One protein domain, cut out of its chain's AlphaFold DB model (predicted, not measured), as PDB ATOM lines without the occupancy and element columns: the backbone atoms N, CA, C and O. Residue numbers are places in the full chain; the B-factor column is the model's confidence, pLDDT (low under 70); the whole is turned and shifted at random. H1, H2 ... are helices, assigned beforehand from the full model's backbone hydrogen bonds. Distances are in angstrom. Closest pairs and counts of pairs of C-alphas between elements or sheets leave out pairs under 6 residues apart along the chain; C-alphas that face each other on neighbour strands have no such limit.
ATOM      1  N   LEU A 265      -3.728  66.070  35.733       95.25
ATOM      2  CA  LEU A 265      -3.261  64.786  36.268       95.25
ATOM      3  C   LEU A 265      -4.011  63.598  35.640       95.25
ATOM      4  O   LEU A 265      -3.408  62.565  35.350       95.25
ATOM      5  N   ALA A 266      -5.300  63.751  35.363       93.38
ATOM      6  CA  ALA A 266      -6.151  62.811  34.650       93.38
ATOM      7  C   ALA A 266      -5.705  62.679  33.196       93.38
ATOM      8  O   ALA A 266      -5.660  61.566  32.679       93.38
ATOM      9  N   GLN A 267      -5.284  63.771  32.547       93.38
ATOM     10  CA  GLN A 267      -4.657  63.695  31.226       93.38
ATOM     11  C   GLN A 267      -3.396  62.827  31.251       93.38
ATOM     12  O   GLN A 267      -3.233  61.982  30.373       93.38
ATOM     13  N   LEU A 268      -2.533  62.965  32.263       92.56
ATOM     14  CA  LEU A 268      -1.344  62.113  32.398       92.56
ATOM     15  C   LEU A 268      -1.715  60.645  32.609       92.56
ATOM     16  O   LEU A 268      -1.168  59.770  31.933       92.56
ATOM     17  N   ARG A 269      -2.665  60.363  33.511       92.62
ATOM     18  CA  ARG A 269      -3.164  58.997  33.744       92.62
ATOM     19  C   ARG A 269      -3.756  58.401  32.469       92.62
ATOM     20  O   ARG A 269      -3.450  57.262  32.119       92.62
ATOM     21  N   LEU A 270      -4.533  59.179  31.722       93.62
ATOM     22  CA  LEU A 270      -5.150  58.742  30.476       93.62
ATOM     23  C   LEU A 270      -4.128  58.556  29.346       93.62
ATOM     24  O   LEU A 270      -4.258  57.619  28.559       93.62
ATOM     25  N   GLN A 271      -3.089  59.388  29.269       92.94
ATOM     26  CA  GLN A 271      -1.973  59.198  28.335       92.94
ATOM     27  C   GLN A 271      -1.220  57.898  28.639       92.94
ATOM     28  O   GLN A 271      -0.922  57.127  27.724       92.94
ATOM     29  N   GLN A 272      -0.965  57.602  29.918       93.25
ATOM     30  CA  GLN A 272      -0.368  56.331  30.337       93.25
ATOM     31  C   GLN A 272      -1.275  55.144  30.000       93.25
ATOM     32  O   GLN A 272      -0.801  54.140  29.468       93.25
ATOM     33  N   LEU A 273      -2.582  55.260  30.237       94.56
ATOM     34  CA  LEU A 273      -3.546  54.233  29.861       94.56
ATOM     35  C   LEU A 273      -3.572  54.009  28.340       94.56
ATOM     36  O   LEU A 273      -3.469  52.874  27.882       94.56
ATOM     37  N   THR A 274      -3.621  55.085  27.557       94.88
ATOM     38  CA  THR A 274      -3.559  55.056  26.086       94.88
ATOM     39  C   THR A 274      -2.295  54.336  25.614       94.88
ATOM     40  O   THR A 274      -2.367  53.430  24.781       94.88
ATOM     41  N   ARG A 275      -1.139  54.660  26.210       95.00
ATOM     42  CA  ARG A 275       0.137  53.980  25.954       95.00
ATOM     43  C   ARG A 275       0.040  52.476  26.230       95.00
ATOM     44  O   ARG A 275       0.516  51.676  25.422       95.00
ATOM     45  N   ARG A 276      -0.591  52.074  27.338       95.81
ATOM     46  CA  ARG A 276      -0.784  50.662  27.713       95.81
ATOM     47  C   ARG A 276      -1.731  49.929  26.759       95.81
ATOM     48  O   ARG A 276      -1.409  48.811  26.363       95.81
ATOM     49  N   VAL A 277      -2.833  50.555  26.334       95.69
ATOM     50  CA  VAL A 277      -3.784  49.988  25.355       95.69
ATOM     51  C   VAL A 277      -3.100  49.753  24.009       95.69
ATOM     52  O   VAL A 277      -3.148  48.642  23.481       95.69
ATOM     53  N   LEU A 278      -2.390  50.760  23.488       94.56
ATOM     54  CA  LEU A 278      -1.644  50.635  22.235       94.56
ATOM     55  C   LEU A 278      -0.560  49.557  22.323       94.56
ATOM     56  O   LEU A 278      -0.408  48.756  21.404       94.56
ATOM     57  N   ALA A 279       0.163  49.490  23.444       94.25
ATOM     58  CA  ALA A 279       1.148  48.440  23.676       94.25
ATOM     59  C   ALA A 279       0.504  47.047  23.760       94.25
ATOM     60  O   ALA A 279       1.111  46.067  23.337       94.25
ATOM     61  N   SER A 280      -0.710  46.935  24.300       93.94
ATOM     62  CA  SER A 280      -1.487  45.691  24.304       93.94
ATOM     63  C   SER A 280      -1.791  45.228  22.881       93.94
ATOM     64  O   SER A 280      -1.436  44.112  22.506       93.94
ATOM     65  N   GLY A 281      -2.326  46.125  22.049       91.44
ATOM     66  CA  GLY A 281      -2.600  45.838  20.643       91.44
ATOM     67  C   GLY A 281      -1.340  45.501  19.829       91.44
ATOM     68  O   GLY A 281      -1.323  44.564  19.034       91.44
ATOM     69  N   ALA A 282      -0.237  46.203  20.074       90.50
ATOM     70  CA  ALA A 282       1.035  45.953  19.399       90.50
ATOM     71  C   ALA A 282       1.673  44.594  19.743       90.50
ATOM     72  O   ALA A 282       2.486  44.079  18.978       90.50
ATOM     73  N   ARG A 283       1.323  44.000  20.893       90.56
ATOM     74  CA  ARG A 283       1.792  42.659  21.282       90.56
ATOM     75  C   ARG A 283       1.047  41.544  20.565       90.56
ATOM     76  O   ARG A 283       1.606  40.457  20.443       90.56
ATOM     77  N   VAL A 284      -0.182  41.798  20.117       89.50
ATOM     78  CA  VAL A 284      -0.975  40.790  19.408       89.50
ATOM     79  C   VAL A 284      -0.720  40.804  17.903       89.50
ATOM     80  O   VAL A 284      -0.795  39.746  17.295       89.50
ATOM     81  N   SER A 285      -0.307  41.940  17.317       86.50
ATOM     82  CA  SER A 285       0.081  42.015  15.901       86.50
ATOM     83  C   SER A 285       1.289  42.924  15.632       86.50
ATOM     84  O   SER A 285       1.333  44.091  16.032       86.50
ATOM     85  N   ALA A 286       2.250  42.400  14.862       77.12
ATOM     86  CA  ALA A 286       3.440  43.124  14.407       77.12
ATOM     87  C   ALA A 286       3.154  44.147  13.286       77.12
ATOM     88  O   ALA A 286       3.989  45.015  13.018       77.12
ATOM     89  N   GLU A 287       1.984  44.075  12.645       81.31
ATOM     90  CA  GLU A 287       1.592  44.966  11.539       81.31
ATOM     91  C   GLU A 287       1.240  46.387  12.014       81.31
ATOM     92  O   GLU A 287       1.218  47.337  11.237       81.31
ATOM     93  N   THR A 288       1.109  46.572  13.327       82.44
ATOM     94  CA  THR A 288       0.831  47.857  13.988       82.44
ATOM     95  C   THR A 288       1.959  48.885  13.884       82.44
ATOM     96  O   THR A 288       1.757  50.071  14.150       82.44
ATOM     97  N   ALA A 289       3.164  48.473  13.477       81.25
ATOM     98  CA  ALA A 289       4.355  49.320  13.512       81.25
ATOM     99  C   ALA A 289       4.225  50.614  12.685       81.25
ATOM    100  O   ALA A 289       4.859  51.614  13.021       81.25
ATOM    101  N   GLN A 290       3.444  50.612  11.597       82.75
ATOM    102  CA  GLN A 290       3.208  51.820  10.797       82.75
ATOM    103  C   GLN A 290       2.265  52.801  11.496       82.75
ATOM    104  O   GLN A 290       2.528  54.000  11.451       82.75
ATOM    105  N   TYR A 291       1.214  52.311  12.157       85.31
ATOM    106  CA  TYR A 291       0.307  53.153  12.937       85.31
ATOM    107  C   TYR A 291       1.050  53.824  14.095       85.31
ATOM    108  O   TYR A 291       0.990  55.037  14.257       85.31
ATOM    109  N   LEU A 292       1.847  53.051  14.837       86.31
ATOM    110  CA  LEU A 292       2.583  53.542  16.003       86.31
ATOM    111  C   LEU A 292       3.627  54.619  15.663       86.31
ATOM    112  O   LEU A 292       3.918  55.480  16.488       86.31
ATOM    113  N   ARG A 293       4.155  54.635  14.429       85.88
ATOM    114  CA  ARG A 293       5.032  55.721  13.950       85.88
ATOM    115  C   ARG A 293       4.330  57.078  13.861       85.88
ATOM    116  O   ARG A 293       5.023  58.090  13.837       85.88
ATOM    117  N   ASN A 294       2.999  57.102  13.798       85.56
ATOM    118  CA  ASN A 294       2.217  58.335  13.722       85.56
ATOM    119  C   ASN A 294       1.883  58.928  15.102       85.56
ATOM    120  O   ASN A 294       1.329  60.018  15.144       85.56
ATOM    121  N   VAL A 295       2.229  58.236  16.195       86.12
ATOM    122  CA  VAL A 295       2.027  58.682  17.588       86.12
ATOM    123  C   VAL A 295       3.339  58.615  18.394       86.12
ATOM    124  O   VAL A 295       3.414  57.939  19.427       86.12
ATOM    125  N   PRO A 296       4.429  59.249  17.910       84.69
ATOM    126  CA  PRO A 296       5.755  59.141  18.524       84.69
ATOM    127  C   PRO A 296       5.800  59.638  19.977       84.69
ATOM    128  O   PRO A 296       6.617  59.155  20.757       84.69
ATOM    129  N   GLU A 297       4.918  60.560  20.354       85.69
ATOM    130  CA  GLU A 297       4.797  61.130  21.696       85.69
ATOM    131  C   GLU A 297       4.437  60.103  22.779       85.69
ATOM    132  O   GLU A 297       4.789  60.294  23.942       85.69
ATOM    133  N   LEU A 298       3.793  58.991  22.413       86.25
ATOM    134  CA  LEU A 298       3.444  57.926  23.358       86.25
ATOM    135  C   LEU A 298       4.562  56.893  23.534       86.25
ATOM    136  O   LEU A 298       4.466  56.039  24.416       86.25
ATOM    137  N   ASP A 299       5.616  56.957  22.712       87.38
ATOM    138  CA  ASP A 299       6.780  56.067  22.773       87.38
ATOM    139  C   ASP A 299       6.394  54.568  22.853       87.38
ATOM    140  O   ASP A 299       6.940  53.756  23.611       87.38
ATOM    141  N   VAL A 300       5.387  54.192  22.061       86.44
ATOM    142  CA  VAL A 300       4.966  52.801  21.877       86.44
ATOM    143  C   VAL A 300       5.666  52.267  20.637       86.44
ATOM    144  O   VAL A 300       5.256  52.516  19.509       86.44
ATOM    145  N   SER A 301       6.750  51.524  20.834       82.19
ATOM    146  CA  SER A 301       7.472  50.850  19.754       82.19
ATOM    147  C   SER A 301       7.737  49.402  20.127       82.19
ATOM    148  O   SER A 301       7.810  49.079  21.311       82.19
ATOM    149  N   THR A 302       7.947  48.535  19.134       73.56
ATOM    150  CA  THR A 302       8.308  47.125  19.365       73.56
ATOM    151  C   THR A 302       9.539  46.964  20.261       73.56
ATOM    152  O   THR A 302       9.612  45.998  21.010       73.56
ATOM    153  N   ALA A 303      10.466  47.927  20.240       79.69
ATOM    154  CA  ALA A 303      11.641  47.944  21.109       79.69
ATOM    155  C   ALA A 303      11.310  48.270  22.578       79.69
ATOM    156  O   ALA A 303      12.019  47.820  23.473       79.69
ATOM    157  N   ASN A 304      10.233  49.021  22.824       85.94
ATOM    158  CA  ASN A 304       9.852  49.507  24.151       85.94
ATOM    159  C   ASN A 304       8.652  48.758  24.750       85.94
ATOM    160  O   ASN A 304       8.313  48.999  25.908       85.94
ATOM    161  N   LEU A 305       8.026  47.822  24.023       86.12
ATOM    162  CA  LEU A 305       6.849  47.086  24.508       86.12
ATOM    163  C   LEU A 305       7.095  46.379  25.842       86.12
ATOM    164  O   LEU A 305       6.204  46.370  26.684       86.12
ATOM    165  N   ASP A 306       8.279  45.817  26.070       87.00
ATOM    166  CA  ASP A 306       8.570  45.100  27.318       87.00
ATOM    167  C   ASP A 306       8.741  46.030  28.531       87.00
ATOM    168  O   ASP A 306       8.673  45.573  29.669       87.00
ATOM    169  N   THR A 307       8.913  47.335  28.302       89.06
ATOM    170  CA  THR A 307       9.012  48.350  29.367       89.06
ATOM    171  C   THR A 307       7.652  48.897  29.801       89.06
ATOM    172  O   THR A 307       7.545  49.514  30.858       89.06
ATOM    173  N   ILE A 308       6.608  48.674  28.997       91.75
ATOM    174  CA  ILE A 308       5.262  49.191  29.249       91.75
ATOM    175  C   ILE A 308       4.479  48.155  30.052       91.75
ATOM    176  O   ILE A 308       4.309  47.018  29.609       91.75
ATOM    177  N   GLU A 309       3.952  48.552  31.206       93.00
ATOM    178  CA  GLU A 309       3.137  47.678  32.049       93.00
ATOM    179  C   GLU A 309       1.925  47.115  31.288       93.00
ATOM    180  O   GLU A 309       1.273  47.803  30.497       93.00
ATOM    181  N   ARG A 310       1.627  45.830  31.503       93.06
ATOM    182  CA  ARG A 310       0.495  45.169  30.848       93.06
ATOM    183  C   ARG A 310      -0.816  45.556  31.524       93.06
ATOM    184  O   ARG A 310      -0.865  45.766  32.731       93.06
ATOM    185  N   LEU A 311      -1.875  45.632  30.728       94.50
ATOM    186  CA  LEU A 311      -3.235  45.697  31.249       94.50
ATOM    187  C   LEU A 311      -3.638  44.320  31.777       94.50
ATOM    188  O   LEU A 311      -3.444  43.315  31.078       94.50
ATOM    189  N   ALA A 312      -4.178  44.285  32.991       94.62
ATOM    190  CA  ALA A 312      -4.777  43.095  33.569       94.62
ATOM    191  C   ALA A 312      -6.044  42.695  32.798       94.62
ATOM    192  O   ALA A 312      -6.613  43.481  32.033       94.62
ATOM    193  N   ASP A 313      -6.468  41.449  32.984       95.06
ATOM    194  CA  ASP A 313      -7.721  40.972  32.407       95.06
ATOM    195  C   ASP A 313      -8.897  41.738  33.030       95.06
ATOM    196  O   ASP A 313      -8.905  42.018  34.230       95.06
ATOM    197  N   ASP A 314      -9.859  42.114  32.190       94.44
ATOM    198  CA  ASP A 314     -11.047  42.906  32.518       94.44
ATOM    199  C   ASP A 314     -10.782  44.298  33.131       94.44
ATOM    200  O   ASP A 314     -11.731  44.948  33.577       94.44
ATOM    201  N   GLU A 315      -9.538  44.800  33.120       94.38
ATOM    202  CA  GLU A 315      -9.154  46.068  33.771       94.38
ATOM    203  C   GLU A 315     -10.016  47.261  33.320       94.38
ATOM    204  O   GLU A 315     -10.373  48.116  34.130       94.38
ATOM    205  N   LEU A 316     -10.418  47.309  32.045       95.19
ATOM    206  CA  LEU A 316     -11.198  48.425  31.499       95.19
ATOM    207  C   LEU A 316     -12.706  48.281  31.718       95.19
ATOM    208  O   LEU A 316     -13.457  49.201  31.393       95.19
ATOM    209  N   THR A 317     -13.175  47.174  32.298       93.69
ATOM    210  CA  THR A 317     -14.607  46.959  32.564       93.69
ATOM    211  C   THR A 317     -15.160  48.024  33.512       93.69
ATOM    212  O   THR A 317     -16.257  48.544  33.297       93.69
ATOM    213  N   ALA A 318     -14.377  48.402  34.528       87.38
ATOM    214  CA  ALA A 318     -14.739  49.418  35.516       87.38
ATOM    215  C   ALA A 318     -14.512  50.868  35.038       87.38
ATOM    216  O   ALA A 318     -14.912  51.801  35.730       87.38
ATOM    217  N   ALA A 319     -13.884  51.073  33.874       91.44
ATOM    218  CA  ALA A 319     -13.625  52.408  33.341       91.44
ATOM    219  C   ALA A 319     -14.923  53.113  32.911       91.44
ATOM    220  O   ALA A 319     -15.959  52.482  32.706       91.44
ATOM    221  N   THR A 320     -14.880  54.432  32.733       91.81
ATOM    222  CA  THR A 320     -16.022  55.202  32.220       91.81
ATOM    223  C   THR A 320     -16.372  54.801  30.782       91.81
ATOM    224  O   THR A 320     -15.516  54.302  30.041       91.81
ATOM    225  N   PRO A 321     -17.626  55.013  30.333       93.31
ATOM    226  CA  PRO A 321     -18.008  54.738  28.950       93.31
ATOM    227  C   PRO A 321     -17.114  55.441  27.919       93.31
ATOM    228  O   PRO A 321     -16.780  54.834  26.905       93.31
ATOM    229  N   SER A 322     -16.696  56.681  28.189       94.00
ATOM    230  CA  SER A 322     -15.819  57.468  27.316       94.00
ATOM    231  C   SER A 322     -14.418  56.847  27.196       94.00
ATOM    232  O   SER A 322     -13.914  56.669  26.087       94.00
ATOM    233  N   VAL A 323     -13.829  56.396  28.309       94.62
ATOM    234  CA  VAL A 323     -12.524  55.713  28.332       94.62
ATOM    235  C   VAL A 323     -12.586  54.328  27.681       94.62
ATOM    236  O   VAL A 323     -11.687  53.962  26.915       94.62
ATOM    237  N   ARG A 324     -13.658  53.557  27.913       96.00
ATOM    238  CA  ARG A 324     -13.878  52.283  27.202       96.00
ATOM    239  C   ARG A 324     -14.020  52.502  25.700       96.00
ATOM    240  O   ARG A 324     -13.454  51.738  24.921       96.00
ATOM    241  N   HIS A 325     -14.736  53.552  25.300       95.88
ATOM    242  CA  HIS A 325     -14.905  53.910  23.898       95.88
ATOM    243  C   HIS A 325     -13.572  54.280  23.239       95.88
ATOM    244  O   HIS A 325     -13.255  53.732  22.185       95.88
ATOM    245  N   LEU A 326     -12.760  55.134  23.879       95.62
ATOM    246  CA  LEU A 326     -11.405  55.458  23.422       95.62
ATOM    247  C   LEU A 326     -10.566  54.188  23.251       95.62
ATOM    248  O   LEU A 326      -9.987  53.965  22.193       95.62
ATOM    249  N   SER A 327     -10.545  53.327  24.268       96.81
ATOM    250  CA  SER A 327      -9.748  52.097  24.250       96.81
ATOM    251  C   SER A 327     -10.177  51.151  23.125       96.81
ATOM    252  O   SER A 327      -9.334  50.628  22.397       96.81
ATOM    253  N   GLY A 328     -11.487  50.974  22.931       96.69
ATOM    254  CA  GLY A 328     -12.035  50.210  21.812       96.69
ATOM    255  C   GLY A 328     -11.670  50.815  20.454       96.69
ATOM    256  O   GLY A 328     -11.297  50.077  19.547       96.69
ATOM    257  N   ALA A 329     -11.722  52.144  20.320       95.81
ATOM    258  CA  ALA A 329     -11.379  52.843  19.083       95.81
ATOM    259  C   ALA A 329      -9.901  52.668  18.715       95.81
ATOM    260  O   ALA A 329      -9.603  52.333  17.572       95.81
ATOM    261  N   LEU A 330      -8.992  52.787  19.685       95.19
ATOM    262  CA  LEU A 330      -7.558  52.560  19.479       95.19
ATOM    263  C   LEU A 330      -7.263  51.134  18.996       95.19
ATOM    264  O   LEU A 330      -6.450  50.936  18.097       95.19
ATOM    265  N   LEU A 331      -7.934  50.128  19.564       95.19
ATOM    266  CA  LEU A 331      -7.781  48.745  19.111       95.19
ATOM    267  C   LEU A 331      -8.332  48.542  17.693       95.19
ATOM    268  O   LEU A 331      -7.732  47.799  16.921       95.19
ATOM    269  N   VAL A 332      -9.443  49.197  17.331       94.12
ATOM    270  CA  VAL A 332      -9.975  49.155  15.955       94.12
ATOM    271  C   VAL A 332      -9.010  49.815  14.977       94.12
ATOM    272  O   VAL A 332      -8.744  49.246  13.923       94.12
ATOM    273  N   ASP A 333      -8.455  50.972  15.323       91.75
ATOM    274  CA  ASP A 333      -7.464  51.663  14.501       91.75
ATOM    275  C   ASP A 333      -6.234  50.781  14.231       91.75
ATOM    276  O   ASP A 333      -5.770  50.684  13.095       91.75
ATOM    277  N   LEU A 334      -5.738  50.082  15.259       91.31
ATOM    278  CA  LEU A 334      -4.657  49.109  15.107       91.31
ATOM    279  C   LEU A 334      -5.077  47.921  14.231       91.31
ATOM    280  O   LEU A 334      -4.318  47.529  13.344       91.31
ATOM    281  N   ALA A 335      -6.283  47.382  14.427       91.44
ATOM    282  CA  ALA A 335      -6.808  46.271  13.635       91.44
ATOM    283  C   ALA A 335      -6.949  46.612  12.148       91.44
ATOM    284  O   ALA A 335      -6.667  45.772  11.300       91.44
ATOM    285  N   LEU A 336      -7.355  47.844  11.835       88.31
ATOM    286  CA  LEU A 336      -7.515  48.338  10.467       88.31
ATOM    287  C   LEU A 336      -6.208  48.855   9.848       88.31
ATOM    288  O   LEU A 336      -6.202  49.243   8.682       88.31
ATOM    289  N   SER A 337      -5.112  48.888  10.613       86.44
ATOM    290  CA  SER A 337      -3.794  49.271  10.096       86.44
ATOM    291  C   SER A 337      -3.070  48.139   9.352       86.44
ATOM    292  O   SER A 337      -2.136  48.425   8.603       86.44
ATOM    293  N   GLY A 338      -3.498  46.887   9.557       77.00
ATOM    294  CA  GLY A 338      -3.031  45.698   8.835       77.00
ATOM    295  C   GLY A 338      -3.939  45.327   7.658       77.00
ATOM    296  O   GLY A 338      -5.088  45.762   7.584       77.00
ATOM    297  N   ASP A 339      -3.428  44.510   6.734       67.56
ATOM    298  CA  ASP A 339      -4.108  44.178   5.467       67.56
ATOM    299  C   ASP A 339      -4.914  42.857   5.519       67.56
ATOM    300  O   ASP A 339      -5.489  42.449   4.503       67.56
ATOM    301  N   ASP A 340      -4.980  42.163   6.666       73.00
ATOM    302  CA  ASP A 340      -5.616  40.842   6.772       73.00
ATOM    303  C   ASP A 340      -6.747  40.715   7.824       73.00
ATOM    304  O   ASP A 340      -6.862  41.456   8.799       73.00
ATOM    305  N   LEU A 341      -7.632  39.733   7.597       71.44
ATOM    306  CA  LEU A 341      -8.767  39.414   8.477       71.44
ATOM    307  C   LEU A 341      -8.364  38.616   9.732       71.44
ATOM    308  O   LEU A 341      -9.181  38.462  10.644       71.44
ATOM    309  N   GLU A 342      -7.159  38.051   9.765       73.50
ATOM    310  CA  GLU A 342      -6.645  37.265  10.889       73.50
ATOM    311  C   GLU A 342      -6.202  38.190  12.034       73.50
ATOM    312  O   GLU A 342      -6.551  37.941  13.189       73.50
ATOM    313  N   GLY A 343      -5.581  39.325  11.708       79.81
ATOM    314  CA  GLY A 343      -5.240  40.404  12.623       79.81
ATOM    315  C   GLY A 343      -6.474  40.954  13.327       79.81
ATOM    316  O   GLY A 343      -6.485  41.060  14.551       79.81
ATOM    317  N   VAL A 344      -7.573  41.187  12.601       87.38
ATOM    318  CA  VAL A 344      -8.837  41.661  13.201       87.38
ATOM    319  C   VAL A 344      -9.340  40.721  14.305       87.38
ATOM    320  O   VAL A 344      -9.804  41.193  15.343       87.38
ATOM    321  N   ARG A 345      -9.211  39.398  14.131       89.81
ATOM    322  CA  ARG A 345      -9.614  38.423  15.162       89.81
ATOM    323  C   ARG A 345      -8.731  38.491  16.405       89.81
ATOM    324  O   ARG A 345      -9.258  38.399  17.509       89.81
ATOM    325  N   GLN A 346      -7.423  38.685  16.240       92.50
ATOM    326  CA  GLN A 346      -6.492  38.839  17.364       92.50
ATOM    327  C   GLN A 346      -6.827  40.082  18.201       92.50
ATOM    328  O   GLN A 346      -6.823  40.022  19.430       92.50
ATOM    329  N   PHE A 347      -7.199  41.190  17.554       94.75
ATOM    330  CA  PHE A 347      -7.666  42.386  18.260       94.75
ATOM    331  C   PHE A 347      -9.027  42.193  18.932       94.75
ATOM    332  O   PHE A 347      -9.251  42.752  20.001       94.75
ATOM    333  N   GLU A 348      -9.926  41.386  18.364       95.12
ATOM    334  CA  GLU A 348     -11.197  41.046  19.013       95.12
ATOM    335  C   GLU A 348     -10.980  40.221  20.295       95.12
ATOM    336  O   GLU A 348     -11.636  40.464  21.310       95.12
ATOM    337  N   GLU A 349     -10.054  39.257  20.275       95.62
ATOM    338  CA  GLU A 349      -9.665  38.487  21.464       95.62
ATOM    339  C   GLU A 349      -9.021  39.380  22.527       95.62
ATOM    340  O   GLU A 349      -9.377  39.292  23.704       95.62
ATOM    341  N   GLU A 350      -8.148  40.298  22.115       96.31
ATOM    342  CA  GLU A 350      -7.531  41.259  23.025       96.31
ATOM    343  C   GLU A 350      -8.562  42.234  23.614       96.31
ATOM    344  O   GLU A 350      -8.570  42.480  24.818       96.31
ATOM    345  N   ALA A 351      -9.505  42.729  22.808       97.12
ATOM    346  CA  ALA A 351     -10.599  43.571  23.286       97.12
ATOM    347  C   ALA A 351     -11.499  42.837  24.295       97.12
ATOM    348  O   ALA A 351     -11.973  43.454  25.250       97.12
ATOM    349  N   LYS A 352     -11.724  41.524  24.120       97.44
ATOM    350  CA  LYS A 352     -12.424  40.684  25.111       97.44
ATOM    351  C   LYS A 352     -11.630  40.574  26.398       97.44
ATOM    352  O   LYS A 352     -12.200  40.816  27.452       97.44
ATOM    353  N   ARG A 353     -10.333  40.271  26.305       97.38
ATOM    354  CA  ARG A 353      -9.447  40.160  27.468       97.38
ATOM    355  C   ARG A 353      -9.419  41.447  28.291       97.38
ATOM    356  O   ARG A 353      -9.400  41.387  29.511       97.38
ATOM    357  N   LEU A 354      -9.430  42.603  27.631       97.06
ATOM    358  CA  LEU A 354      -9.395  43.910  28.288       97.06
ATOM    359  C   LEU A 354     -10.761  44.393  28.810       97.06
ATOM    360  O   LEU A 354     -10.799  45.372  29.551       97.06
ATOM    361  N   GLY A 355     -11.869  43.748  28.430       96.94
ATOM    362  CA  GLY A 355     -13.224  44.155  28.826       96.94
ATOM    363  C   GLY A 355     -13.860  45.257  27.959       96.94
ATOM    364  O   GLY A 355     -14.772  45.948  28.405       96.94
ATOM    365  N   VAL A 356     -13.408  45.442  26.710       97.56
ATOM    366  CA  VAL A 356     -13.910  46.473  25.767       97.56
ATOM    367  C   VAL A 356     -14.460  45.904  24.451       97.56
ATOM    368  O   VAL A 356     -14.635  46.628  23.472       97.56
ATOM    369  N   ALA A 357     -14.773  44.605  24.412       96.81
ATOM    370  CA  ALA A 357     -15.244  43.915  23.205       96.81
ATOM    371  C   ALA A 357     -16.521  44.509  22.587       96.81
ATOM    372  O   ALA A 357     -16.656  44.538  21.360       96.81
ATOM    373  N   GLU A 358     -17.456  44.982  23.417       95.94
ATOM    374  CA  GLU A 358     -18.701  45.596  22.940       95.94
ATOM    375  C   GLU A 358     -18.419  46.885  22.155       95.94
ATOM    376  O   GLU A 358     -18.879  47.035  21.020       95.94
ATOM    377  N   GLU A 359     -17.600  47.781  22.718       96.75
ATOM    378  CA  GLU A 359     -17.202  49.030  22.059       96.75
ATOM    379  C   GLU A 359     -16.368  48.757  20.802       96.75
ATOM    380  O   GLU A 359     -16.663  49.323  19.748       96.75
ATOM    381  N   PHE A 360     -15.405  47.830  20.868       97.12
ATOM    382  CA  PHE A 360     -14.614  47.409  19.708       97.12
ATOM    383  C   PHE A 360     -15.510  46.956  18.544       97.12
ATOM    384  O   PHE A 360     -15.412  47.479  17.434       97.12
ATOM    385  N   THR A 361     -16.449  46.039  18.802       95.75
ATOM    386  CA  THR A 361     -17.349  45.486  17.775       95.75
ATOM    387  C   THR A 361     -18.241  46.565  17.164       95.75
ATOM    388  O   THR A 361     -18.426  46.628  15.943       95.75
ATOM    389  N   LYS A 362     -18.790  47.443  18.009       95.44
ATOM    390  CA  LYS A 362     -19.649  48.557  17.601       95.44
ATOM    391  C   LYS A 362     -18.905  49.544  16.699       95.44
ATOM    392  O   LYS A 362     -19.451  49.962  15.673       95.44
ATOM    393  N   ILE A 363     -17.672  49.904  17.056       95.88
ATOM    394  CA  ILE A 363     -16.837  50.831  16.284       95.88
ATOM    395  C   ILE A 363     -16.398  50.186  14.966       95.88
ATOM    396  O   ILE A 363     -16.593  50.794  13.912       95.88
ATOM    397  N   LEU A 364     -15.909  48.942  15.003       93.69
ATOM    398  CA  LEU A 364     -15.473  48.203  13.816       93.69
ATOM    399  C   LEU A 364     -16.600  48.088  12.784       93.69
ATOM    400  O   LEU A 364     -16.416  48.453  11.627       93.69
ATOM    401  N   THR A 365     -17.800  47.689  13.221       92.88
ATOM    402  CA  THR A 365     -18.981  47.571  12.346       92.88
ATOM    403  C   THR A 365     -19.309  48.897  11.657       92.88
ATOM    404  O   THR A 365     -19.650  48.934  10.474       92.88
ATOM    405  N   LYS A 366     -19.204  50.014  12.386       90.94
ATOM    406  CA  LYS A 366     -19.459  51.356  11.849       90.94
ATOM    407  C   LYS A 366     -18.376  51.798  10.863       90.94
ATOM    408  O   LYS A 366     -18.707  52.476   9.890       90.94
ATOM    409  N   ALA A 367     -17.116  51.444  11.112       87.12
ATOM    410  CA  ALA A 367     -15.996  51.745  10.228       87.12
ATOM    411  C   ALA A 367     -16.120  50.984   8.898       87.12
ATOM    412  O   ALA A 367     -16.085  51.602   7.837       87.12
ATOM    413  N   THR A 368     -16.397  49.677   8.949       84.00
ATOM    414  CA  THR A 368     -16.529  48.822   7.756       84.00
ATOM    415  C   THR A 368     -17.822  49.050   6.971       84.00
ATOM    416  O   THR A 368     -17.912  48.680   5.810       84.00
ATOM    417  N   ALA A 369     -18.853  49.644   7.581       79.88
ATOM    418  CA  ALA A 369     -20.077  50.030   6.872       79.88
ATOM    419  C   ALA A 369     -19.927  51.333   6.060       79.88
ATOM    420  O   ALA A 369     -20.826  51.683   5.294       79.88
ATOM    421  N   ARG A 370     -18.843  52.091   6.278       59.69
ATOM    422  CA  ARG A 370     -18.549  53.369   5.605       59.69
ATOM    423  C   ARG A 370     -17.479  53.254   4.514       59.69
ATOM    424  O   ARG A 370     -17.350  54.197   3.734       59.69
TER     425      ARG A 370
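This is residues 265 to 370 of the 371 residues of the protein "Peptidase M48-like protein" of Ilumatobacter fluminis (UniProt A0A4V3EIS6). H1, H4 and H5 make a three-helix bundle, partly crossed, with H6 packed on H4 and H5, apart from H1. The 106 printed residues hold six named helices, H1 to H6, and no named strand: all helix, compact, radius of gyration of the C-alphas 12.8 A, spans 36 by 30 by 23 A.

H1, residues 265 to 284, 29.4 A long, begins at C-alpha 265 (-3.261, 64.786, 36.268). H4 is residues 321 to 335, H5 341 to 354, and H6 357 to 368, ending at C-alpha 368 (-16.529, 48.822, 7.756). H2 is residues 286 to 292, H3 315 to 318.

H1 touches H4, closest C-alphas Gly 281 and Leu 331, 6.1 A, with residues 274 to 282 alone. H4 and H5 form a hairpin at 27 degrees. H6 touches H4, closest C-alphas Gly 328 and Phe 360, 4.4 A. H2 only just touches H4, and H3 H5, with 3 pairs of C-alphas within 8 A each. In H4 and H6 every O i to N i+4 pair is within hydrogen-bond range; H1 has 15 of 16, H5 9 of 10, H2 1 of 3, with 1 of 4 O i to N i+3 pairs; H3 is too short.

The printed part has no cut; the link H2 to H3 is long. Residues 339 and 370 are under pLDDT 70.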